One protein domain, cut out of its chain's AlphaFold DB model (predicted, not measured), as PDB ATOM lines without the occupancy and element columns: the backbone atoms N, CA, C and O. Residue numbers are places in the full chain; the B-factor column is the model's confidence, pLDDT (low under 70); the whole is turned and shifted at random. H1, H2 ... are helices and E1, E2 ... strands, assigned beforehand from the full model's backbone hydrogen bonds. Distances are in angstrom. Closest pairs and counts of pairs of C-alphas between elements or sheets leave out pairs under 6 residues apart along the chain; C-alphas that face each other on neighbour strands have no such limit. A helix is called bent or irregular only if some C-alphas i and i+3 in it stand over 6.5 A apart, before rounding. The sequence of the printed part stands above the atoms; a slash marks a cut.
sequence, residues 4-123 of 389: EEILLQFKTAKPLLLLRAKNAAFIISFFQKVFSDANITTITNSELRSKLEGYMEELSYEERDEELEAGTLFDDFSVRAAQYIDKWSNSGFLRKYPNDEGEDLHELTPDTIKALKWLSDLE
ATOM      1  N   GLU A   4      -2.559  23.903  20.985       91.38
ATOM      2  CA  GLU A   4      -2.074  23.062  19.887       91.38
ATOM      3  C   GLU A   4      -1.013  22.058  20.350       91.38
ATOM      4  O   GLU A   4      -1.078  20.885  19.982       91.38
ATOM      5  N   GLU A   5      -0.090  22.480  21.222       86.50
ATOM      6  CA  GLU A   5       0.908  21.593  21.833       86.50
ATOM      7  C   GLU A   5       0.242  20.481  22.655       86.50
ATOM      8  O   GLU A   5       0.639  19.318  22.569       86.50
ATOM      9  N   ILE A   6      -0.808  20.815  23.412       86.81
ATOM     10  CA  ILE A   6      -1.569  19.836  24.197       86.81
ATOM     11  C   ILE A   6      -2.307  18.867  23.268       86.81
ATOM     12  O   ILE A   6      -2.246  17.656  23.469       86.81
ATOM     13  N   LEU A   7      -2.967  19.366  22.220       89.88
ATOM     14  CA  LEU A   7      -3.686  18.524  21.261       89.88
ATOM     15  C   LEU A   7      -2.740  17.553  20.545       89.88
ATOM     16  O   LEU A   7      -3.099  16.392  20.328       89.88
ATOM     17  N   LEU A   8      -1.522  17.997  20.225       89.62
ATOM     18  CA  LEU A   8      -0.477  17.133  19.687       89.62
ATOM     19  C   LEU A   8      -0.084  16.048  20.695       89.62
ATOM     20  O   LEU A   8      -0.085  14.875  20.327       89.62
ATOM     21  N   GLN A   9       0.166  16.400  21.962       88.06
ATOM     22  CA  GLN A   9       0.480  15.403  22.992       88.06
ATOM     23  C   GLN A   9      -0.634  14.369  23.159       88.06
ATOM     24  O   GLN A   9      -0.348  13.179  23.234       88.06
ATOM     25  N   PHE A  10      -1.906  14.773  23.120       88.12
ATOM     26  CA  PHE A  10      -3.038  13.839  23.179       88.12
ATOM     27  C   PHE A  10      -3.091  12.851  22.006       88.12
ATOM     28  O   PHE A  10      -3.754  11.817  22.121       88.12
ATOM     29  N   LYS A  11      -2.432  13.154  20.881       86.31
ATOM     30  CA  LYS A  11      -2.337  12.269  19.712       86.31
ATOM     31  C   LYS A  11      -1.067  11.422  19.699       86.31
ATOM     32  O   LYS A  11      -1.105  10.320  19.166       86.31
ATOM     33  N   THR A  12       0.046  11.925  20.231       88.56
ATOM     34  CA  THR A  12       1.369  11.298  20.062       88.56
ATOM     35  C   THR A  12       1.929  10.677  21.335       88.56
ATOM     36  O   THR A  12       2.670   9.697  21.252       88.56
ATOM     37  N   ALA A  13       1.588  11.209  22.510       90.00
ATOM     38  CA  ALA A  13       2.156  10.756  23.770       90.00
ATOM     39  C   ALA A  13       1.621   9.362  24.119       90.00
ATOM     40  O   ALA A  13       0.427   9.173  24.367       90.00
ATOM     41  N   LYS A  14       2.528   8.384  24.192       91.56
ATOM     42  CA  LYS A  14       2.218   6.988  24.525       91.56
ATOM     43  C   LYS A  14       1.454   6.807  25.847       91.56
ATOM     44  O   LYS A  14       0.510   6.018  25.835       91.56
ATOM     45  N   PRO A  15       1.732   7.566  26.933       90.75
ATOM     46  CA  PRO A  15       0.948   7.463  28.166       90.75
ATOM     47  C   PRO A  15      -0.537   7.787  27.943       90.75
ATOM     48  O   PRO A  15      -1.411   7.086  28.440       90.75
ATOM     49  N   LEU A  16      -0.838   8.822  27.147       90.25
ATOM     50  CA  LEU A  16      -2.215   9.241  26.866       90.25
ATOM     51  C   LEU A  16      -2.925   8.272  25.921       90.25
ATOM     52  O   LEU A  16      -4.124   8.053  26.069       90.25
ATOM     53  N   LEU A  17      -2.197   7.678  24.973       91.75
ATOM     54  CA  LEU A  17      -2.740   6.636  24.103       91.75
ATOM     55  C   LEU A  17      -3.091   5.371  24.896       91.75
ATOM     56  O   LEU A  17      -4.165   4.819  24.678       91.75
ATOM     57  N   LEU A  18      -2.241   4.961  25.846       91.62
ATOM     58  CA  LEU A  18      -2.516   3.834  26.740       91.62
ATOM     59  C   LEU A  18      -3.766   4.091  27.589       91.62
ATOM     60  O   LEU A  18      -4.669   3.264  27.615       91.62
ATOM     61  N   LEU A  19      -3.854   5.259  28.232       89.81
ATOM     62  CA  LEU A  19      -4.989   5.622  29.091       89.81
ATOM     63  C   LEU A  19      -6.309   5.801  28.325       89.81
ATOM     64  O   LEU A  19      -7.382   5.675  28.909       89.81
ATOM     65  N   ARG A  20      -6.244   6.106  27.024       89.56
ATOM     66  CA  ARG A  20      -7.412   6.219  26.137       89.56
ATOM     67  C   ARG A  20      -7.752   4.924  25.405       89.56
ATOM     68  O   ARG A  20      -8.749   4.907  24.683       89.56
ATOM     69  N   ALA A  21      -6.937   3.877  25.534       87.81
ATOM     70  CA  ALA A  21      -7.236   2.593  24.924       87.81
ATOM     71  C   ALA A  21      -8.569   2.068  25.476       87.81
ATOM     72  O   ALA A  21      -8.840   2.170  26.672       87.81
ATOM     73  N   LYS A  22      -9.418   1.498  24.616       83.69
ATOM     74  CA  LYS A  22     -10.734   0.982  25.036       83.69
ATOM     75  C   LYS A  22     -10.617  -0.075  26.141       83.69
ATOM     76  O   LYS A  22     -11.434  -0.117  27.052       83.69
ATOM     77  N   ASN A  23      -9.564  -0.883  26.078       86.00
ATOM     78  CA  ASN A  23      -9.210  -1.918  27.042       86.00
ATOM     79  C   ASN A  23      -8.110  -1.468  28.025       86.00
ATOM     80  O   ASN A  23      -7.409  -2.310  28.582       86.00
ATOM     81  N   ALA A  24      -7.949  -0.158  28.261       89.25
ATOM     82  CA  ALA A  24      -6.905   0.384  29.134       89.25
ATOM     83  C   ALA A  24      -6.883  -0.294  30.510       89.25
ATOM     84  O   ALA A  24      -5.821  -0.703  30.959       89.25
ATOM     85  N   ALA A  25      -8.044  -0.479  31.148       90.19
ATOM     86  CA  ALA A  25      -8.131  -1.121  32.461       90.19
ATOM     87  C   ALA A  25      -7.556  -2.548  32.461       90.19
ATOM     88  O   ALA A  25      -6.820  -2.906  33.377       90.19
ATOM     89  N   PHE A  26      -7.830  -3.337  31.419       91.56
ATOM     90  CA  PHE A  26      -7.285  -4.687  31.258       91.56
ATOM     91  C   PHE A  26      -5.763  -4.662  31.066       91.56
ATOM     92  O   PHE A  26      -5.041  -5.328  31.803       91.56
ATOM     93  N   ILE A  27      -5.270  -3.836  30.137       92.50
ATOM     94  CA  ILE A  27      -3.830  -3.720  29.850       92.50
ATOM     95  C   ILE A  27      -3.064  -3.278  31.104       92.50
ATOM     96  O   ILE A  27      -2.044  -3.854  31.470       92.50
ATOM     97  N   ILE A  28      -3.567  -2.240  31.769       93.00
ATOM     98  CA  ILE A  28      -2.920  -1.597  32.914       93.00
ATOM     99  C   ILE A  28      -2.901  -2.525  34.121       93.00
ATOM    100  O   ILE A  28      -1.854  -2.669  34.746       93.00
ATOM    101  N   SER A  29      -4.023  -3.179  34.428       92.12
ATOM    102  CA  SER A  29      -4.092  -4.132  35.541       92.12
ATOM    103  C   SER A  29      -3.180  -5.340  35.315       92.12
ATOM    104  O   SER A  29      -2.487  -5.758  36.240       92.12
ATOM    105  N   PHE A  30      -3.081  -5.833  34.075       94.25
ATOM    106  CA  PHE A  30      -2.115  -6.870  33.717       94.25
ATOM    107  C   PHE A  30      -0.664  -6.404  33.911       94.25
ATOM    108  O   PHE A  30       0.123  -7.088  34.566       94.25
ATOM    109  N   PHE A  31      -0.299  -5.227  33.391       94.81
ATOM    110  CA  PHE A  31       1.055  -4.688  33.552       94.81
ATOM    111  C   PHE A  31       1.415  -4.439  35.015       94.81
ATOM    112  O   PHE A  31       2.542  -4.723  35.419       94.81
ATOM    113  N   GLN A  32       0.468  -3.957  35.817       91.19
ATOM    114  CA  GLN A  32       0.671  -3.767  37.245       91.19
ATOM    115  C   GLN A  32       0.925  -5.106  37.951       91.19
ATOM    116  O   GLN A  32       1.933  -5.231  38.642       91.19
ATOM    117  N   LYS A  33       0.115  -6.134  37.671       90.94
ATOM    118  CA  LYS A  33       0.281  -7.481  38.238       90.94
ATOM    119  C   LYS A  33       1.625  -8.121  37.866       90.94
ATOM    120  O   LYS A  33       2.272  -8.741  38.706       90.94
ATOM    121  N   VAL A  34       2.054  -7.992  36.608       92.81
ATOM    122  CA  VAL A  34       3.261  -8.674  36.102       92.81
ATOM    123  C   VAL A  34       4.556  -7.940  36.438       92.81
ATOM    124  O   VAL A  34       5.537  -8.599  36.775       92.81
ATOM    125  N   PHE A  35       4.588  -6.611  36.337       90.38
ATOM    126  CA  PHE A  35       5.826  -5.838  36.488       90.38
ATOM    127  C   PHE A  35       5.924  -5.144  37.849       90.38
ATOM    128  O   PHE A  35       6.968  -5.223  38.492       90.38
ATOM    129  N   SER A  36       4.852  -4.492  38.314       84.75
ATOM    130  CA  SER A  36       4.883  -3.734  39.574       84.75
ATOM    131  C   SER A  36       4.783  -4.649  40.795       84.75
ATOM    132  O   SER A  36       5.663  -4.621  41.650       84.75
ATOM    133  N   ASP A  37       3.751  -5.493  40.860       85.94
ATOM    134  CA  ASP A  37       3.458  -6.308  42.048       85.94
ATOM    135  C   ASP A  37       4.487  -7.432  42.232       85.94
ATOM    136  O   ASP A  37       4.885  -7.747  43.353       85.94
ATOM    137  N   ALA A  38       4.968  -8.007  41.126       81.38
ATOM    138  CA  ALA A  38       6.032  -9.009  41.139       81.38
ATOM    139  C   ALA A  38       7.450  -8.400  41.166       81.38
ATOM    140  O   ALA A  38       8.421  -9.145  41.292       81.38
ATOM    141  N   ASN A  39       7.579  -7.070  41.057       81.38
ATOM    142  CA  ASN A  39       8.846  -6.330  41.000       81.38
ATOM    143  C   ASN A  39       9.830  -6.870  39.938       81.38
ATOM    144  O   ASN A  39      11.029  -7.018  40.185       81.38
ATOM    145  N   ILE A  40       9.302  -7.197  38.756       86.00
ATOM    146  CA  ILE A  40      10.055  -7.732  37.618       86.00
ATOM    147  C   ILE A  40      10.295  -6.596  36.622       86.00
ATOM    148  O   ILE A  40       9.359  -5.911  36.220       86.00
ATOM    149  N   THR A  41      11.541  -6.404  36.191       84.81
ATOM    150  CA  THR A  41      11.890  -5.387  35.181       84.81
ATOM    151  C   THR A  41      11.793  -5.914  33.754       84.81
ATOM    152  O   THR A  41      11.423  -5.173  32.846       84.81
ATOM    153  N   THR A  42      12.130  -7.188  33.558       89.69
ATOM    154  CA  THR A  42      12.243  -7.840  32.251       89.69
ATOM    155  C   THR A  42      11.639  -9.237  32.315       89.69
ATOM    156  O   THR A  42      11.806  -9.945  33.305       89.69
ATOM    157  N   ILE A  43      10.927  -9.639  31.265       92.25
ATOM    158  CA  ILE A  43      10.237 -10.934  31.191       92.25
ATOM    159  C   ILE A  43      10.399 -11.541  29.798       92.25
ATOM    160  O   ILE A  43      10.416 -10.813  28.803       92.25
ATOM    161  N   THR A  44      10.533 -12.864  29.706       94.56
ATOM    162  CA  THR A  44      10.626 -13.548  28.409       94.56
ATOM    163  C   THR A  44       9.278 -13.549  27.689       94.56
ATOM    164  O   THR A  44       8.213 -13.455  28.301       94.56
ATOM    165  N   ASN A  45       9.293 -13.654  26.360       92.50
ATOM    166  CA  ASN A  45       8.071 -13.709  25.554       92.50
ATOM    167  C   ASN A  45       7.205 -14.926  25.916       92.50
ATOM    168  O   ASN A  45       5.984 -14.809  26.005       92.50
ATOM    169  N   SER A  46       7.844 -16.069  26.171       91.44
ATOM    170  CA  SER A  46       7.184 -17.303  26.601       91.44
ATOM    171  C   SER A  46       6.452 -17.120  27.938       91.44
ATOM    172  O   SER A  46       5.261 -17.419  28.040       91.44
ATOM    173  N   GLU A  47       7.125 -16.545  28.937       92.81
ATOM    174  CA  GLU A  47       6.546 -16.299  30.258       92.81
ATOM    175  C   GLU A  47       5.451 -15.222  30.211       92.81
ATOM    176  O   GLU A  47       4.386 -15.395  30.805       92.81
ATOM    177  N   LEU A  48       5.665 -14.133  29.465       93.44
ATOM    178  CA  LEU A  48       4.683 -13.055  29.325       93.44
ATOM    179  C   LEU A  48       3.380 -13.548  28.685       93.44
ATOM    180  O   LEU A  48       2.301 -13.178  29.150       93.44
ATOM    181  N   ARG A  49       3.472 -14.399  27.652       93.12
ATOM    182  CA  ARG A  49       2.307 -15.042  27.023       93.12
ATOM    183  C   ARG A  49       1.545 -15.898  28.018       93.12
ATOM    184  O   ARG A  49       0.355 -15.676  28.197       93.12
ATOM    185  N   SER A  50       2.240 -16.791  28.720       93.12
ATOM    186  CA  SER A  50       1.611 -17.680  29.701       93.12
ATOM    187  C   SER A  50       0.915 -16.901  30.825       93.12
ATOM    188  O   SER A  50      -0.213 -17.222  31.196       93.12
ATOM    189  N   LYS A  51       1.533 -15.822  31.329       93.38
ATOM    190  CA  LYS A  51       0.893 -14.957  32.334       93.38
ATOM    191  C   LYS A  51      -0.332 -14.236  31.786       93.38
ATOM    192  O   LYS A  51      -1.303 -14.079  32.519       93.38
ATOM    193  N   LEU A  52      -0.291 -13.780  30.535       92.75
ATOM    194  CA  LEU A  52      -1.426 -13.104  29.909       92.75
ATOM    195  C   LEU A  52      -2.588 -14.066  29.655       92.75
ATOM    196  O   LEU A  52      -3.726 -13.712  29.948       92.75
ATOM    197  N   GLU A  53      -2.300 -15.277  29.180       90.56
ATOM    198  CA  GLU A  53      -3.280 -16.357  29.012       90.56
ATOM    199  C   GLU A  53      -4.000 -16.642  30.333       90.56
ATOM    200  O   GLU A  53      -5.224 -16.526  30.408       90.56
ATOM    201  N   GLY A  54      -3.241 -16.903  31.404       90.62
ATOM    202  CA  GLY A  54      -3.816 -17.158  32.725       90.62
ATOM    203  C   GLY A  54      -4.597 -15.963  33.282       90.62
ATOM    204  O   GLY A  54      -5.628 -16.142  33.925       90.62
ATOM    205  N   TYR A  55      -4.154 -14.733  33.006       91.06
ATOM    206  CA  TYR A  55      -4.859 -13.525  33.440       91.06
ATOM    207  C   TYR A  55      -6.191 -13.315  32.707       91.06
ATOM    208  O   TYR A  55      -7.179 -12.889  33.308       91.06
ATOM    209  N   MET A  56      -6.234 -13.620  31.410       88.81
ATOM    210  CA  MET A  56      -7.465 -13.583  30.624       88.81
ATOM    211  C   MET A  56      -8.470 -14.632  31.094       88.81
ATOM    212  O   MET A  56      -9.657 -14.321  31.201       88.81
ATOM    213  N   GLU A  57      -7.991 -15.837  31.406       86.94
ATOM    214  CA  GLU A  57      -8.808 -16.921  31.949       86.94
ATOM    215  C   GLU A  57      -9.376 -16.551  33.331       86.94
ATOM    216  O   GLU A  57     -10.585 -16.645  33.545       86.94
ATOM    217  N   GLU A  58      -8.538 -16.027  34.234       87.81
ATOM    218  CA  GLU A  58      -8.934 -15.563  35.576       87.81
ATOM    219  C   GLU A  58     -10.050 -14.511  35.526       87.81
ATOM    220  O   GLU A  58     -10.990 -14.553  36.320       87.81
ATOM    221  N   LEU A  59      -9.967 -13.575  34.579       84.38
ATOM    222  CA  LEU A  59     -10.969 -12.527  34.404       84.38
ATOM    223  C   LEU A  59     -12.190 -12.970  33.591       84.38
ATOM    224  O   LEU A  59     -13.143 -12.194  33.496       84.38
ATOM    225  N   SER A  60     -12.161 -14.163  32.982       80.62
ATOM    226  CA  SER A  60     -13.108 -14.560  31.930       80.62
ATOM    227  C   SER A  60     -13.277 -13.431  30.903       80.62
ATOM    228  O   SER A  60     -14.385 -12.978  30.612       80.62
ATOM    229  N   TYR A  61     -12.146 -12.881  30.448       76.06
ATOM    230  CA  TYR A  61     -12.129 -11.649  29.669       76.06
ATOM    231  C   TYR A  61     -12.692 -11.883  28.260       76.06
ATOM    232  O   TYR A  61     -12.001 -12.367  27.365       76.06
ATOM    233  N   GLU A  62     -13.951 -11.497  28.063       68.06
ATOM    234  CA  GLU A  62     -14.600 -11.429  26.755       68.06
ATOM    235  C   GLU A  62     -14.460 -10.012  26.183       68.06
ATOM    236  O   GLU A  62     -14.996  -9.035  26.725       68.06
ATOM    237  N   GLU A  63     -13.725  -9.874  25.078       64.19
ATOM    238  CA  GLU A  63     -13.608  -8.593  24.387       64.19
ATOM    239  C   GLU A  63     -14.942  -8.272  23.693       64.19
ATOM    240  O   GLU A  63     -15.380  -8.983  22.794       64.19
ATOM    241  N   ARG A  64     -15.623  -7.208  24.137       55.94
ATOM    242  CA  ARG A  64     -16.964  -6.846  23.638       55.94
ATOM    243  C   ARG A  64     -16.976  -6.164  22.264       55.94
ATOM    244  O   ARG A  64     -18.061  -5.856  21.791       55.94
ATOM    245  N   ASP A  65     -15.819  -5.912  21.649       51.72
ATOM    246  CA  ASP A  65     -15.703  -5.125  20.414       51.72
ATOM    247  C   ASP A  65     -14.731  -5.762  19.400       51.72
ATOM    248  O   ASP A  65     -13.635  -6.199  19.742       51.72
ATOM    249  N   GLU A  66     -15.146  -5.725  18.131       53.41
ATOM    250  CA  GLU A  66     -14.557  -6.286  16.900       53.41
ATOM    251  C   GLU A  66     -13.205  -5.657  16.467       53.41
ATOM    252  O   GLU A  66     -13.039  -5.260  15.315       53.41
ATOM    253  N   GLU A  67     -12.222  -5.495  17.360       49.78
ATOM    254  CA  GLU A  67     -10.894  -4.958  16.977       49.78
ATOM    255  C   GLU A  67      -9.882  -6.039  16.562       49.78
ATOM    256  O   GLU A  67      -8.897  -5.747  15.881       49.78
ATOM    257  N   LEU A  68     -10.131  -7.286  16.952       54.84
ATOM    258  CA  LEU A  68      -9.462  -8.464  16.419       54.84
ATOM    259  C   LEU A  68     -10.390  -9.054  15.361       54.84
ATOM    260  O   LEU A  68     -11.503  -9.457  15.695       54.84
ATOM    261  N   GLU A  69      -9.972  -9.046  14.089       47.03
ATOM    262  CA  GLU A  69     -10.771  -9.584  12.983       47.03
ATOM    263  C   GLU A  69     -11.381 -10.936  13.376       47.03
ATOM    264  O   GLU A  69     -10.680 -11.910  13.666       47.03
ATOM    265  N   ALA A  70     -12.714 -10.953  13.406       45.22
ATOM    266  CA  ALA A  70     -13.546 -12.111  13.658       45.22
ATOM    267  C   ALA A  70     -13.279 -13.176  12.584       45.22
ATOM    268  O   ALA A  70     -13.926 -13.218  11.541       45.22
ATOM    269  N   GLY A  71     -12.274 -14.017  12.825       45.38
ATOM    270  CA  GLY A  71     -11.842 -15.048  11.882       45.38
ATOM    271  C   GLY A  71     -11.379 -16.354  12.517       45.38
ATOM    272  O   GLY A  71     -11.091 -17.300  11.791       45.38
ATOM    273  N   THR A  72     -11.333 -16.464  13.846       47.44
ATOM    274  CA  THR A  72     -11.026 -17.739  14.508       47.44
ATOM    275  C   THR A  72     -12.142 -18.104  15.477       47.44
ATOM    276  O   THR A  72     -12.274 -17.571  16.569       47.44
ATOM    277  N   LEU A  73     -12.974 -19.047  15.036       45.41
ATOM    278  CA  LEU A  73     -14.023 -19.739  15.797       45.41
ATOM    279  C   LEU A  73     -13.460 -20.645  16.916       45.41
ATOM    280  O   LEU A  73     -14.099 -21.616  17.311       45.41
ATOM    281  N   PHE A  74     -12.268 -20.339  17.427       46.12
ATOM    282  CA  PHE A  74     -11.657 -21.014  18.560       46.12
ATOM    283  C   PHE A  74     -11.175 -19.958  19.548       46.12
ATOM    284  O   PHE A  74     -10.334 -19.123  19.229       46.12
ATOM    285  N   ASP A  75     -11.755 -20.017  20.742       57.16
ATOM    286  CA  ASP A  75     -11.478 -19.215  21.937       57.16
ATOM    287  C   ASP A  75     -10.089 -19.548  22.524       57.16
ATOM    288  O   ASP A  75      -9.937 -19.869  23.698       57.16
ATOM    289  N   ASP A  76      -9.050 -19.559  21.687       74.38
ATOM    290  CA  ASP A  76      -7.701 -19.868  22.143       74.38
ATOM    291  C   ASP A  76      -7.054 -18.597  22.699       74.38
ATOM    292  O   ASP A  76      -6.552 -17.736  21.961       74.38
ATOM    293  N   PHE A  77      -7.084 -18.475  24.028       77.69
ATOM    294  CA  PHE A  77      -6.403 -17.405  24.749       77.69
ATOM    295  C   PHE A  77      -4.924 -17.296  24.362       77.69
ATOM    296  O   PHE A  77      -4.390 -16.188  24.397       77.69
ATOM    297  N   SER A  78      -4.278 -18.377  23.902       82.00
ATOM    298  CA  SER A  78      -2.875 -18.333  23.486       82.00
ATOM    299  C   SER A  78      -2.640 -17.480  22.242       82.00
ATOM    300  O   SER A  78      -1.740 -16.630  22.203       82.00
ATOM    301  N   VAL A  79      -3.505 -17.618  21.232       83.31
ATOM    302  CA  VAL A  79      -3.428 -16.804  20.010       83.31
ATOM    303  C   VAL A  79      -3.708 -15.337  20.333       83.31
ATOM    304  O   VAL A  79      -2.972 -14.454  19.882       83.31
ATOM    305  N   ARG A  80      -4.721 -15.071  21.168       83.12
ATOM    306  CA  ARG A  80      -5.062 -13.705  21.594       83.12
ATOM    307  C   ARG A  80      -3.930 -13.065  22.393       83.12
ATOM    308  O   ARG A  80      -3.550 -11.933  22.098       83.12
ATOM    309  N   ALA A  81      -3.343 -13.776  23.355       87.56
ATOM    310  CA  ALA A  81      -2.232 -13.274  24.158       87.56
ATOM    311  C   ALA A  81      -1.039 -12.866  23.282       87.56
ATOM    312  O   ALA A  81      -0.485 -11.775  23.445       87.56
ATOM    313  N   ALA A  82      -0.690 -13.691  22.291       89.38
ATOM    314  CA  ALA A  82       0.361 -13.373  21.329       89.38
ATOM    315  C   ALA A  82       0.058 -12.095  20.525       89.38
ATOM    316  O   ALA A  82       0.936 -11.242  20.375       89.38
ATOM    317  N   GLN A  83      -1.178 -11.943  20.038       89.62
ATOM    318  CA  GLN A  83      -1.617 -10.765  19.283       89.62
ATOM    319  C   GLN A  83      -1.607  -9.492  20.136       89.62
ATOM    320  O   GLN A  83      -1.180  -8.439  19.662       89.62
ATOM    321  N   TYR A  84      -2.030  -9.574  21.399       90.38
ATOM    322  CA  TYR A  84      -1.990  -8.432  22.311       90.38
ATOM    323  C   TYR A  84      -0.571  -7.986  22.616       90.38
ATOM    324  O   TYR A  84      -0.292  -6.794  22.520       90.38
ATOM    325  N   ILE A  85       0.329  -8.918  22.935       92.25
ATOM    326  CA  ILE A  85       1.731  -8.585  23.207       92.25
ATOM    327  C   ILE A  85       2.352  -7.901  21.988       92.25
ATOM    328  O   ILE A  85       2.969  -6.849  22.142       92.25
ATOM    329  N   ASP A  86       2.121  -8.420  20.778       91.06
ATOM    330  CA  ASP A  86       2.619  -7.792  19.550       91.06
ATOM    331  C   ASP A  86       2.018  -6.393  19.332       91.06
ATOM    332  O   ASP A  86       2.743  -5.421  19.103       91.06
ATOM    333  N   LYS A  87       0.700  -6.238  19.514       91.06
ATOM    334  CA  LYS A  87       0.016  -4.935  19.448       91.06
ATOM    335  C   LYS A  87       0.579  -3.947  20.470       91.06
ATOM    336  O   LYS A  87       0.766  -2.774  20.143       91.06
ATOM    337  N   TRP A  88       0.868  -4.384  21.694       94.00
ATOM    338  CA  TRP A  88       1.434  -3.545  22.751       94.00
ATOM    339  C   TRP A  88       2.888  -3.167  22.474       94.00
ATOM    340  O   TRP A  88       3.259  -2.012  22.705       94.00
ATOM    341  N   SER A  89       3.690  -4.080  21.921       92.38
ATOM    342  CA  SER A  89       5.044  -3.778  21.449       92.38
ATOM    343  C   SER A  89       5.017  -2.754  20.307       92.38
ATOM    344  O   SER A  89       5.678  -1.720  20.388       92.38
ATOM    345  N   ASN A  90       4.173  -2.968  19.294       90.56
ATOM    346  CA  ASN A  90       4.024  -2.064  18.146       90.56
ATOM    347  C   ASN A  90       3.466  -0.686  18.544       90.56
ATOM    348  O   ASN A  90       3.841   0.344  17.982       90.56
ATOM    349  N   SER A  91       2.600  -0.642  19.558       89.06
ATOM    350  CA  SER A  91       2.056   0.610  20.099       89.06
ATOM    351  C   SER A  91       3.079   1.394  20.930       89.06
ATOM    352  O   SER A  91       2.885   2.593  21.160       89.06
ATOM    353  N   GLY A  92       4.195   0.769  21.324       90.25
ATOM    354  CA  GLY A  92       5.238   1.357  22.166       90.25
ATOM    355  C   GLY A  92       4.928   1.299  23.663       90.25
ATOM    356  O   GLY A  92       5.459   2.107  24.427       90.25
ATOM    357  N   PHE A  93       4.050   0.388  24.086       93.12
ATOM    358  CA  PHE A  93       3.775   0.144  25.505       93.12
ATOM    359  C   PHE A  93       4.796  -0.818  26.113       93.12
ATOM    360  O   PHE A  93       5.261  -0.603  27.235       93.12
ATOM    361  N   LEU A  94       5.175  -1.828  25.331       93.31
ATOM    362  CA  LEU A  94       6.264  -2.750  25.621       93.31
ATOM    363  C   LEU A  94       7.427  -2.479  24.676       93.31
ATOM    364  O   LEU A  94       7.233  -2.150  23.505       93.31
ATOM    365  N   ARG A  95       8.644  -2.652  25.174       92.38
ATOM    366  CA  ARG A  95       9.834  -2.730  24.339       92.38
ATOM    367  C   ARG A  95      10.241  -4.188  24.223       92.38
ATOM    368  O   ARG A  95      10.407  -4.854  25.237       92.38
ATOM    369  N   LYS A  96      10.425  -4.634  22.984       92.50
ATOM    370  CA  LYS A  96      10.854  -5.983  22.627       92.50
ATOM    371  C   LYS A  96      12.317  -5.962  22.181       92.50
ATOM    372  O   LYS A  96      12.668  -5.142  21.330       92.50
ATOM    373  N   TYR A  97      13.157  -6.836  22.731       88.25
ATOM    374  CA  TYR A  97      14.555  -7.003  22.315       88.25
ATOM    375  C   TYR A  97      15.064  -8.422  22.614       88.25
ATOM    376  O   TYR A  97      14.604  -9.021  23.580       88.25
ATOM    377  N   PRO A  98      15.992  -8.977  21.818       89.19
ATOM    378  CA  PRO A  98      16.524 -10.317  22.058       89.19
ATOM    379  C   PRO A  98      17.533 -10.331  23.217       89.19
ATOM    380  O   PRO A  98      18.277  -9.365  23.402       89.19
ATOM    381  N   ASN A  99      17.580 -11.432  23.969       85.50
ATOM    382  CA  ASN A  99      18.665 -11.742  24.902       85.50
ATOM    383  C   ASN A  99      19.847 -12.436  24.192       85.50
ATOM    384  O   ASN A  99      19.790 -12.727  22.996       85.50
ATOM    385  N   ASP A 100      20.907 -12.735  24.949       82.56
ATOM    386  CA  ASP A 100      22.112 -13.414  24.444       82.56
ATOM    387  C   ASP A 100      21.835 -14.831  23.896       82.56
ATOM    388  O   ASP A 100      22.611 -15.353  23.095       82.56
ATOM    389  N   GLU A 101      20.715 -15.442  24.288       83.31
ATOM    390  CA  GLU A 101      20.261 -16.766  23.845       83.31
ATOM    391  C   GLU A 101      19.309 -16.696  22.631       83.31
ATOM    392  O   GLU A 101      18.883 -17.726  22.109       83.31
ATOM    393  N   GLY A 102      18.999 -15.488  22.141       84.00
ATOM    394  CA  GLY A 102      18.093 -15.246  21.015       84.00
ATOM    395  C   GLY A 102      16.601 -15.289  21.365       84.00
ATOM    396  O   GLY A 102      15.770 -15.209  20.459       84.00
ATOM    397  N   GLU A 103      16.241 -15.395  22.646       89.44
ATOM    398  CA  GLU A 103      14.862 -15.283  23.120       89.44
ATOM    399  C   GLU A 103      14.457 -13.810  23.267       89.44
ATOM    400  O   GLU A 103      15.198 -12.972  23.781       89.44
ATOM    401  N   ASP A 104      13.245 -13.489  22.818       91.56
ATOM    402  CA  ASP A 104      12.682 -12.151  22.947       91.56
ATOM    403  C   ASP A 104      12.353 -11.827  24.416       91.56
ATOM    404  O   ASP A 104      11.510 -12.482  25.034       91.56
ATOM    405  N   LEU A 105      12.949 -10.762  24.944       90.88
ATOM    406  CA  LEU A 105      12.602 -10.135  26.214       90.88
ATOM    407  C   LEU A 105      11.671  -8.943  26.004       90.88
ATOM    408  O   LEU A 105      11.723  -8.243  24.986       90.88
ATOM    409  N   HIS A 106      10.846  -8.695  27.016       93.75
ATOM    410  CA  HIS A 106       9.928  -7.570  27.090       93.75
ATOM    411  C   HIS A 106      10.139  -6.775  28.375       93.75
ATOM    412  O   HIS A 106      10.282  -7.340  29.458       93.75
ATOM    413  N   GLU A 107      10.101  -5.452  28.253       93.00
ATOM    414  CA  GLU A 107      10.080  -4.510  29.376       93.00
ATOM    415  C   GLU A 107       9.040  -3.412  29.130       93.00
ATOM    416  O   GLU A 107       8.721  -3.078  27.982       93.00
ATOM    417  N   LEU A 108       8.510  -2.822  30.203       93.38
ATOM    418  CA  LEU A 108       7.656  -1.642  30.082       93.38
ATOM    419  C   LEU A 108       8.479  -0.458  29.574       93.38
ATOM    420  O   LEU A 108       9.566  -0.170  30.079       93.38
ATOM    421  N   THR A 109       7.942   0.285  28.606       93.06
ATOM    422  CA  THR A 109       8.596   1.526  28.178       93.06
ATOM    423  C   THR A 109       8.538   2.584  29.288       93.06
ATOM    424  O   THR A 109       7.601   2.585  30.095       93.06
ATOM    425  N   PRO A 110       9.479   3.550  29.323       89.62
ATOM    426  CA  PRO A 110       9.449   4.636  30.307       89.62
ATOM    427  C   PRO A 110       8.120   5.398  30.332       89.62
ATOM    428  O   PRO A 110       7.689   5.884  31.375       89.62
ATOM    429  N   ASP A 111       7.453   5.495  29.183       90.81
ATOM    430  CA  ASP A 111       6.152   6.138  29.060       90.81
ATOM    431  C   ASP A 111       5.017   5.306  29.677       90.81
ATOM    432  O   ASP A 111       4.157   5.866  30.359       90.81
ATOM    433  N   THR A 112       5.040   3.981  29.530       91.62
ATOM    434  CA  THR A 112       4.106   3.090  30.237       91.62
ATOM    435  C   THR A 112       4.311   3.161  31.747       91.62
ATOM    436  O   THR A 112       3.343   3.300  32.490       91.62
ATOM    437  N   ILE A 113       5.566   3.171  32.212       89.94
ATOM    438  CA  ILE A 113       5.892   3.312  33.640       89.94
ATOM    439  C   ILE A 113       5.357   4.642  34.193       89.94
ATOM    440  O   ILE A 113       4.778   4.668  35.279       89.94
ATOM    441  N   LYS A 114       5.481   5.748  33.443       88.31
ATOM    442  CA  LYS A 114       4.883   7.040  33.832       88.31
ATOM    443  C   LYS A 114       3.363   6.948  33.983       88.31
ATOM    444  O   LYS A 114       2.833   7.521  34.931       88.31
ATOM    445  N   ALA A 115       2.672   6.255  33.075       91.19
ATOM    446  CA  ALA A 115       1.220   6.082  33.148       91.19
ATOM    447  C   ALA A 115       0.803   5.269  34.385       91.19
ATOM    448  O   ALA A 115      -0.093   5.694  35.112       91.19
ATOM    449  N   LEU A 116       1.490   4.153  34.663       89.00
ATOM    450  CA  LEU A 116       1.238   3.323  35.849       89.00
ATOM    451  C   LEU A 116       1.493   4.090  37.149       89.00
ATOM    452  O   LEU A 116       0.677   4.053  38.069       89.00
ATOM    453  N   LYS A 117       2.600   4.839  37.207       85.56
ATOM    454  CA  LYS A 117       2.925   5.677  38.362       85.56
ATOM    455  C   LYS A 117       1.861   6.747  38.595       85.56
ATOM    456  O   LYS A 117       1.417   6.918  39.723       85.56
ATOM    457  N   TRP A 118       1.427   7.430  37.535       87.56
ATOM    458  CA  TRP A 118       0.369   8.432  37.638       87.56
ATOM    459  C   TRP A 118      -0.943   7.837  38.160       87.56
ATOM    460  O   TRP A 118      -1.575   8.448  39.013       87.56
ATOM    461  N   LEU A 119      -1.330   6.641  37.705       86.81
ATOM    462  CA  LEU A 119      -2.515   5.952  38.223       86.81
ATOM    463  C   LEU A 119      -2.375   5.555  39.692       86.81
ATOM    464  O   LEU A 119      -3.325   5.721  40.449       86.81
ATOM    465  N   SER A 120      -1.191   5.100  40.105       80.69
ATOM    466  CA  SER A 120      -0.907   4.810  41.517       80.69
ATOM    467  C   SER A 120      -1.007   6.077  42.380       80.69
ATOM    468  O   SER A 120      -1.468   6.032  43.514       80.69
ATOM    469  N   ASP A 121      -0.629   7.234  41.827       78.19
ATOM    470  CA  ASP A 121      -0.759   8.535  42.490       78.19
ATOM    471  C   ASP A 121      -2.216   9.048  42.565       78.19
ATOM    472  O   ASP A 121      -2.477   9.987  43.316       78.19
ATOM    473  N   LEU A 122      -3.171   8.466  41.821       78.12
ATOM    474  CA  LEU A 122      -4.597   8.813  41.940       78.12
ATOM    475  C   LEU A 122      -5.251   8.217  43.194       78.12
ATOM    476  O   LEU A 122      -6.305   8.705  43.618       78.12
ATOM    477  N   GLU A 123      -4.668   7.168  43.777       70.62
ATOM    478  CA  GLU A 123      -5.148   6.625  45.041       70.62
ATOM    479  C   GLU A 123      -4.960   7.660  46.155       70.62
ATOM    480  O   GLU A 123      -3.879   8.224  46.348       70.62
TER     481      GLU A 123
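This is residues 4 to 123 of the 389 residues of the protein "Uncharacterized protein DUF3375" of Lacibacter cauensis (UniProt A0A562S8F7). H4 and H5 pack crosswise, with the strand hairpin of E1 and E2 beside the beginning of H4 and the end of H5. H3 stands between H4 and H6; H6 packs on H2, and H1 runs on beyond H2 to the far end of the domain. On the side away from the strand hairpin, residues 59 to 76 make a long loop, of which residues 69 to 74 stick out. The printed part has 120 residues, with six named helices and two named strands in the order H1 H2 H3 H4 H5 E1 E2 H6; the sheet, E1 - E2, is antiparallel and the class is mostly helix. The whole is compact, with a radius of gyration of the C-alphas of 14.9 A and spans of 44 by 38 by 28 A.

H1 is residues 4 to 12, 12.3 A long, beginning at C-alpha 4 at (-2.074, 23.062, 19.887). H2 is residues 14 to 19, 8.6 A, and H3 residues 24 to 37, 17.9 A. H3 is neither bent nor irregular, but only just: C-alphas 34 and 37 are 6.4 A apart. H4 is residues 45 to 58, 19.8 A, beginning at (8.071, -13.709, 25.554). H5 is residues 77 to 91, 20.4 A. E1 is residues 94 to 98, 13.2 A, and E2 residues 104 to 108, 13.7 A. H6 is residues 110 to 121, 16.4 A, ending at (-0.759, 8.535, 42.490).

H1 and H2 touch only at the corner, about perpendicular at 78 degrees; their closest C-alphas, of Phe 10 and Leu 16, are 6.0 A apart. H2 touches residues 111 to 115 of H6 at a steep tilt of 38 degrees, the same way, closest at the C-alphas of Pro 15 and Ala 115, 5.2 A. H3 is close to H6 but not clearly touching, with the closest C-alphas, of Ile 28 and Leu 116, at 7.1 A. H3 and H4 only just touch, with 3 pairs of C-alphas within 8 A; the closest are those of Phe 30 and Tyr 55, 7.2 A. H4 touches H5 at a steep tilt of 62 degrees, opposite ways, closest at the C-alphas of Glu 53 and Phe 77, 5.4 A. The closest C-alphas of H4 and E2, of Asn 45 and Asp 104, are 5.5 A apart; those of H5 and E1, of Trp 88 and Leu 94, 5.7 A. The hairpin E1 and E2 is antiparallel, with N 95 and O 107 at 2.8 A and N 105 and O 97 at 2.8 A within hydrogen-bond range. Every O i to N i+4 pair is within that range in H1, H2, H4, H5 and H6, and 9 of 10 are in H3.

The two C-alphas farthest apart, of Glu 4 and Glu 101, are 45.8 A apart. The printed part has no cut. The link from H4 to H5 is long, with 18 residues. The mean pLDDT of the printed part is 84.4, and residues 62 to 75 are under 70.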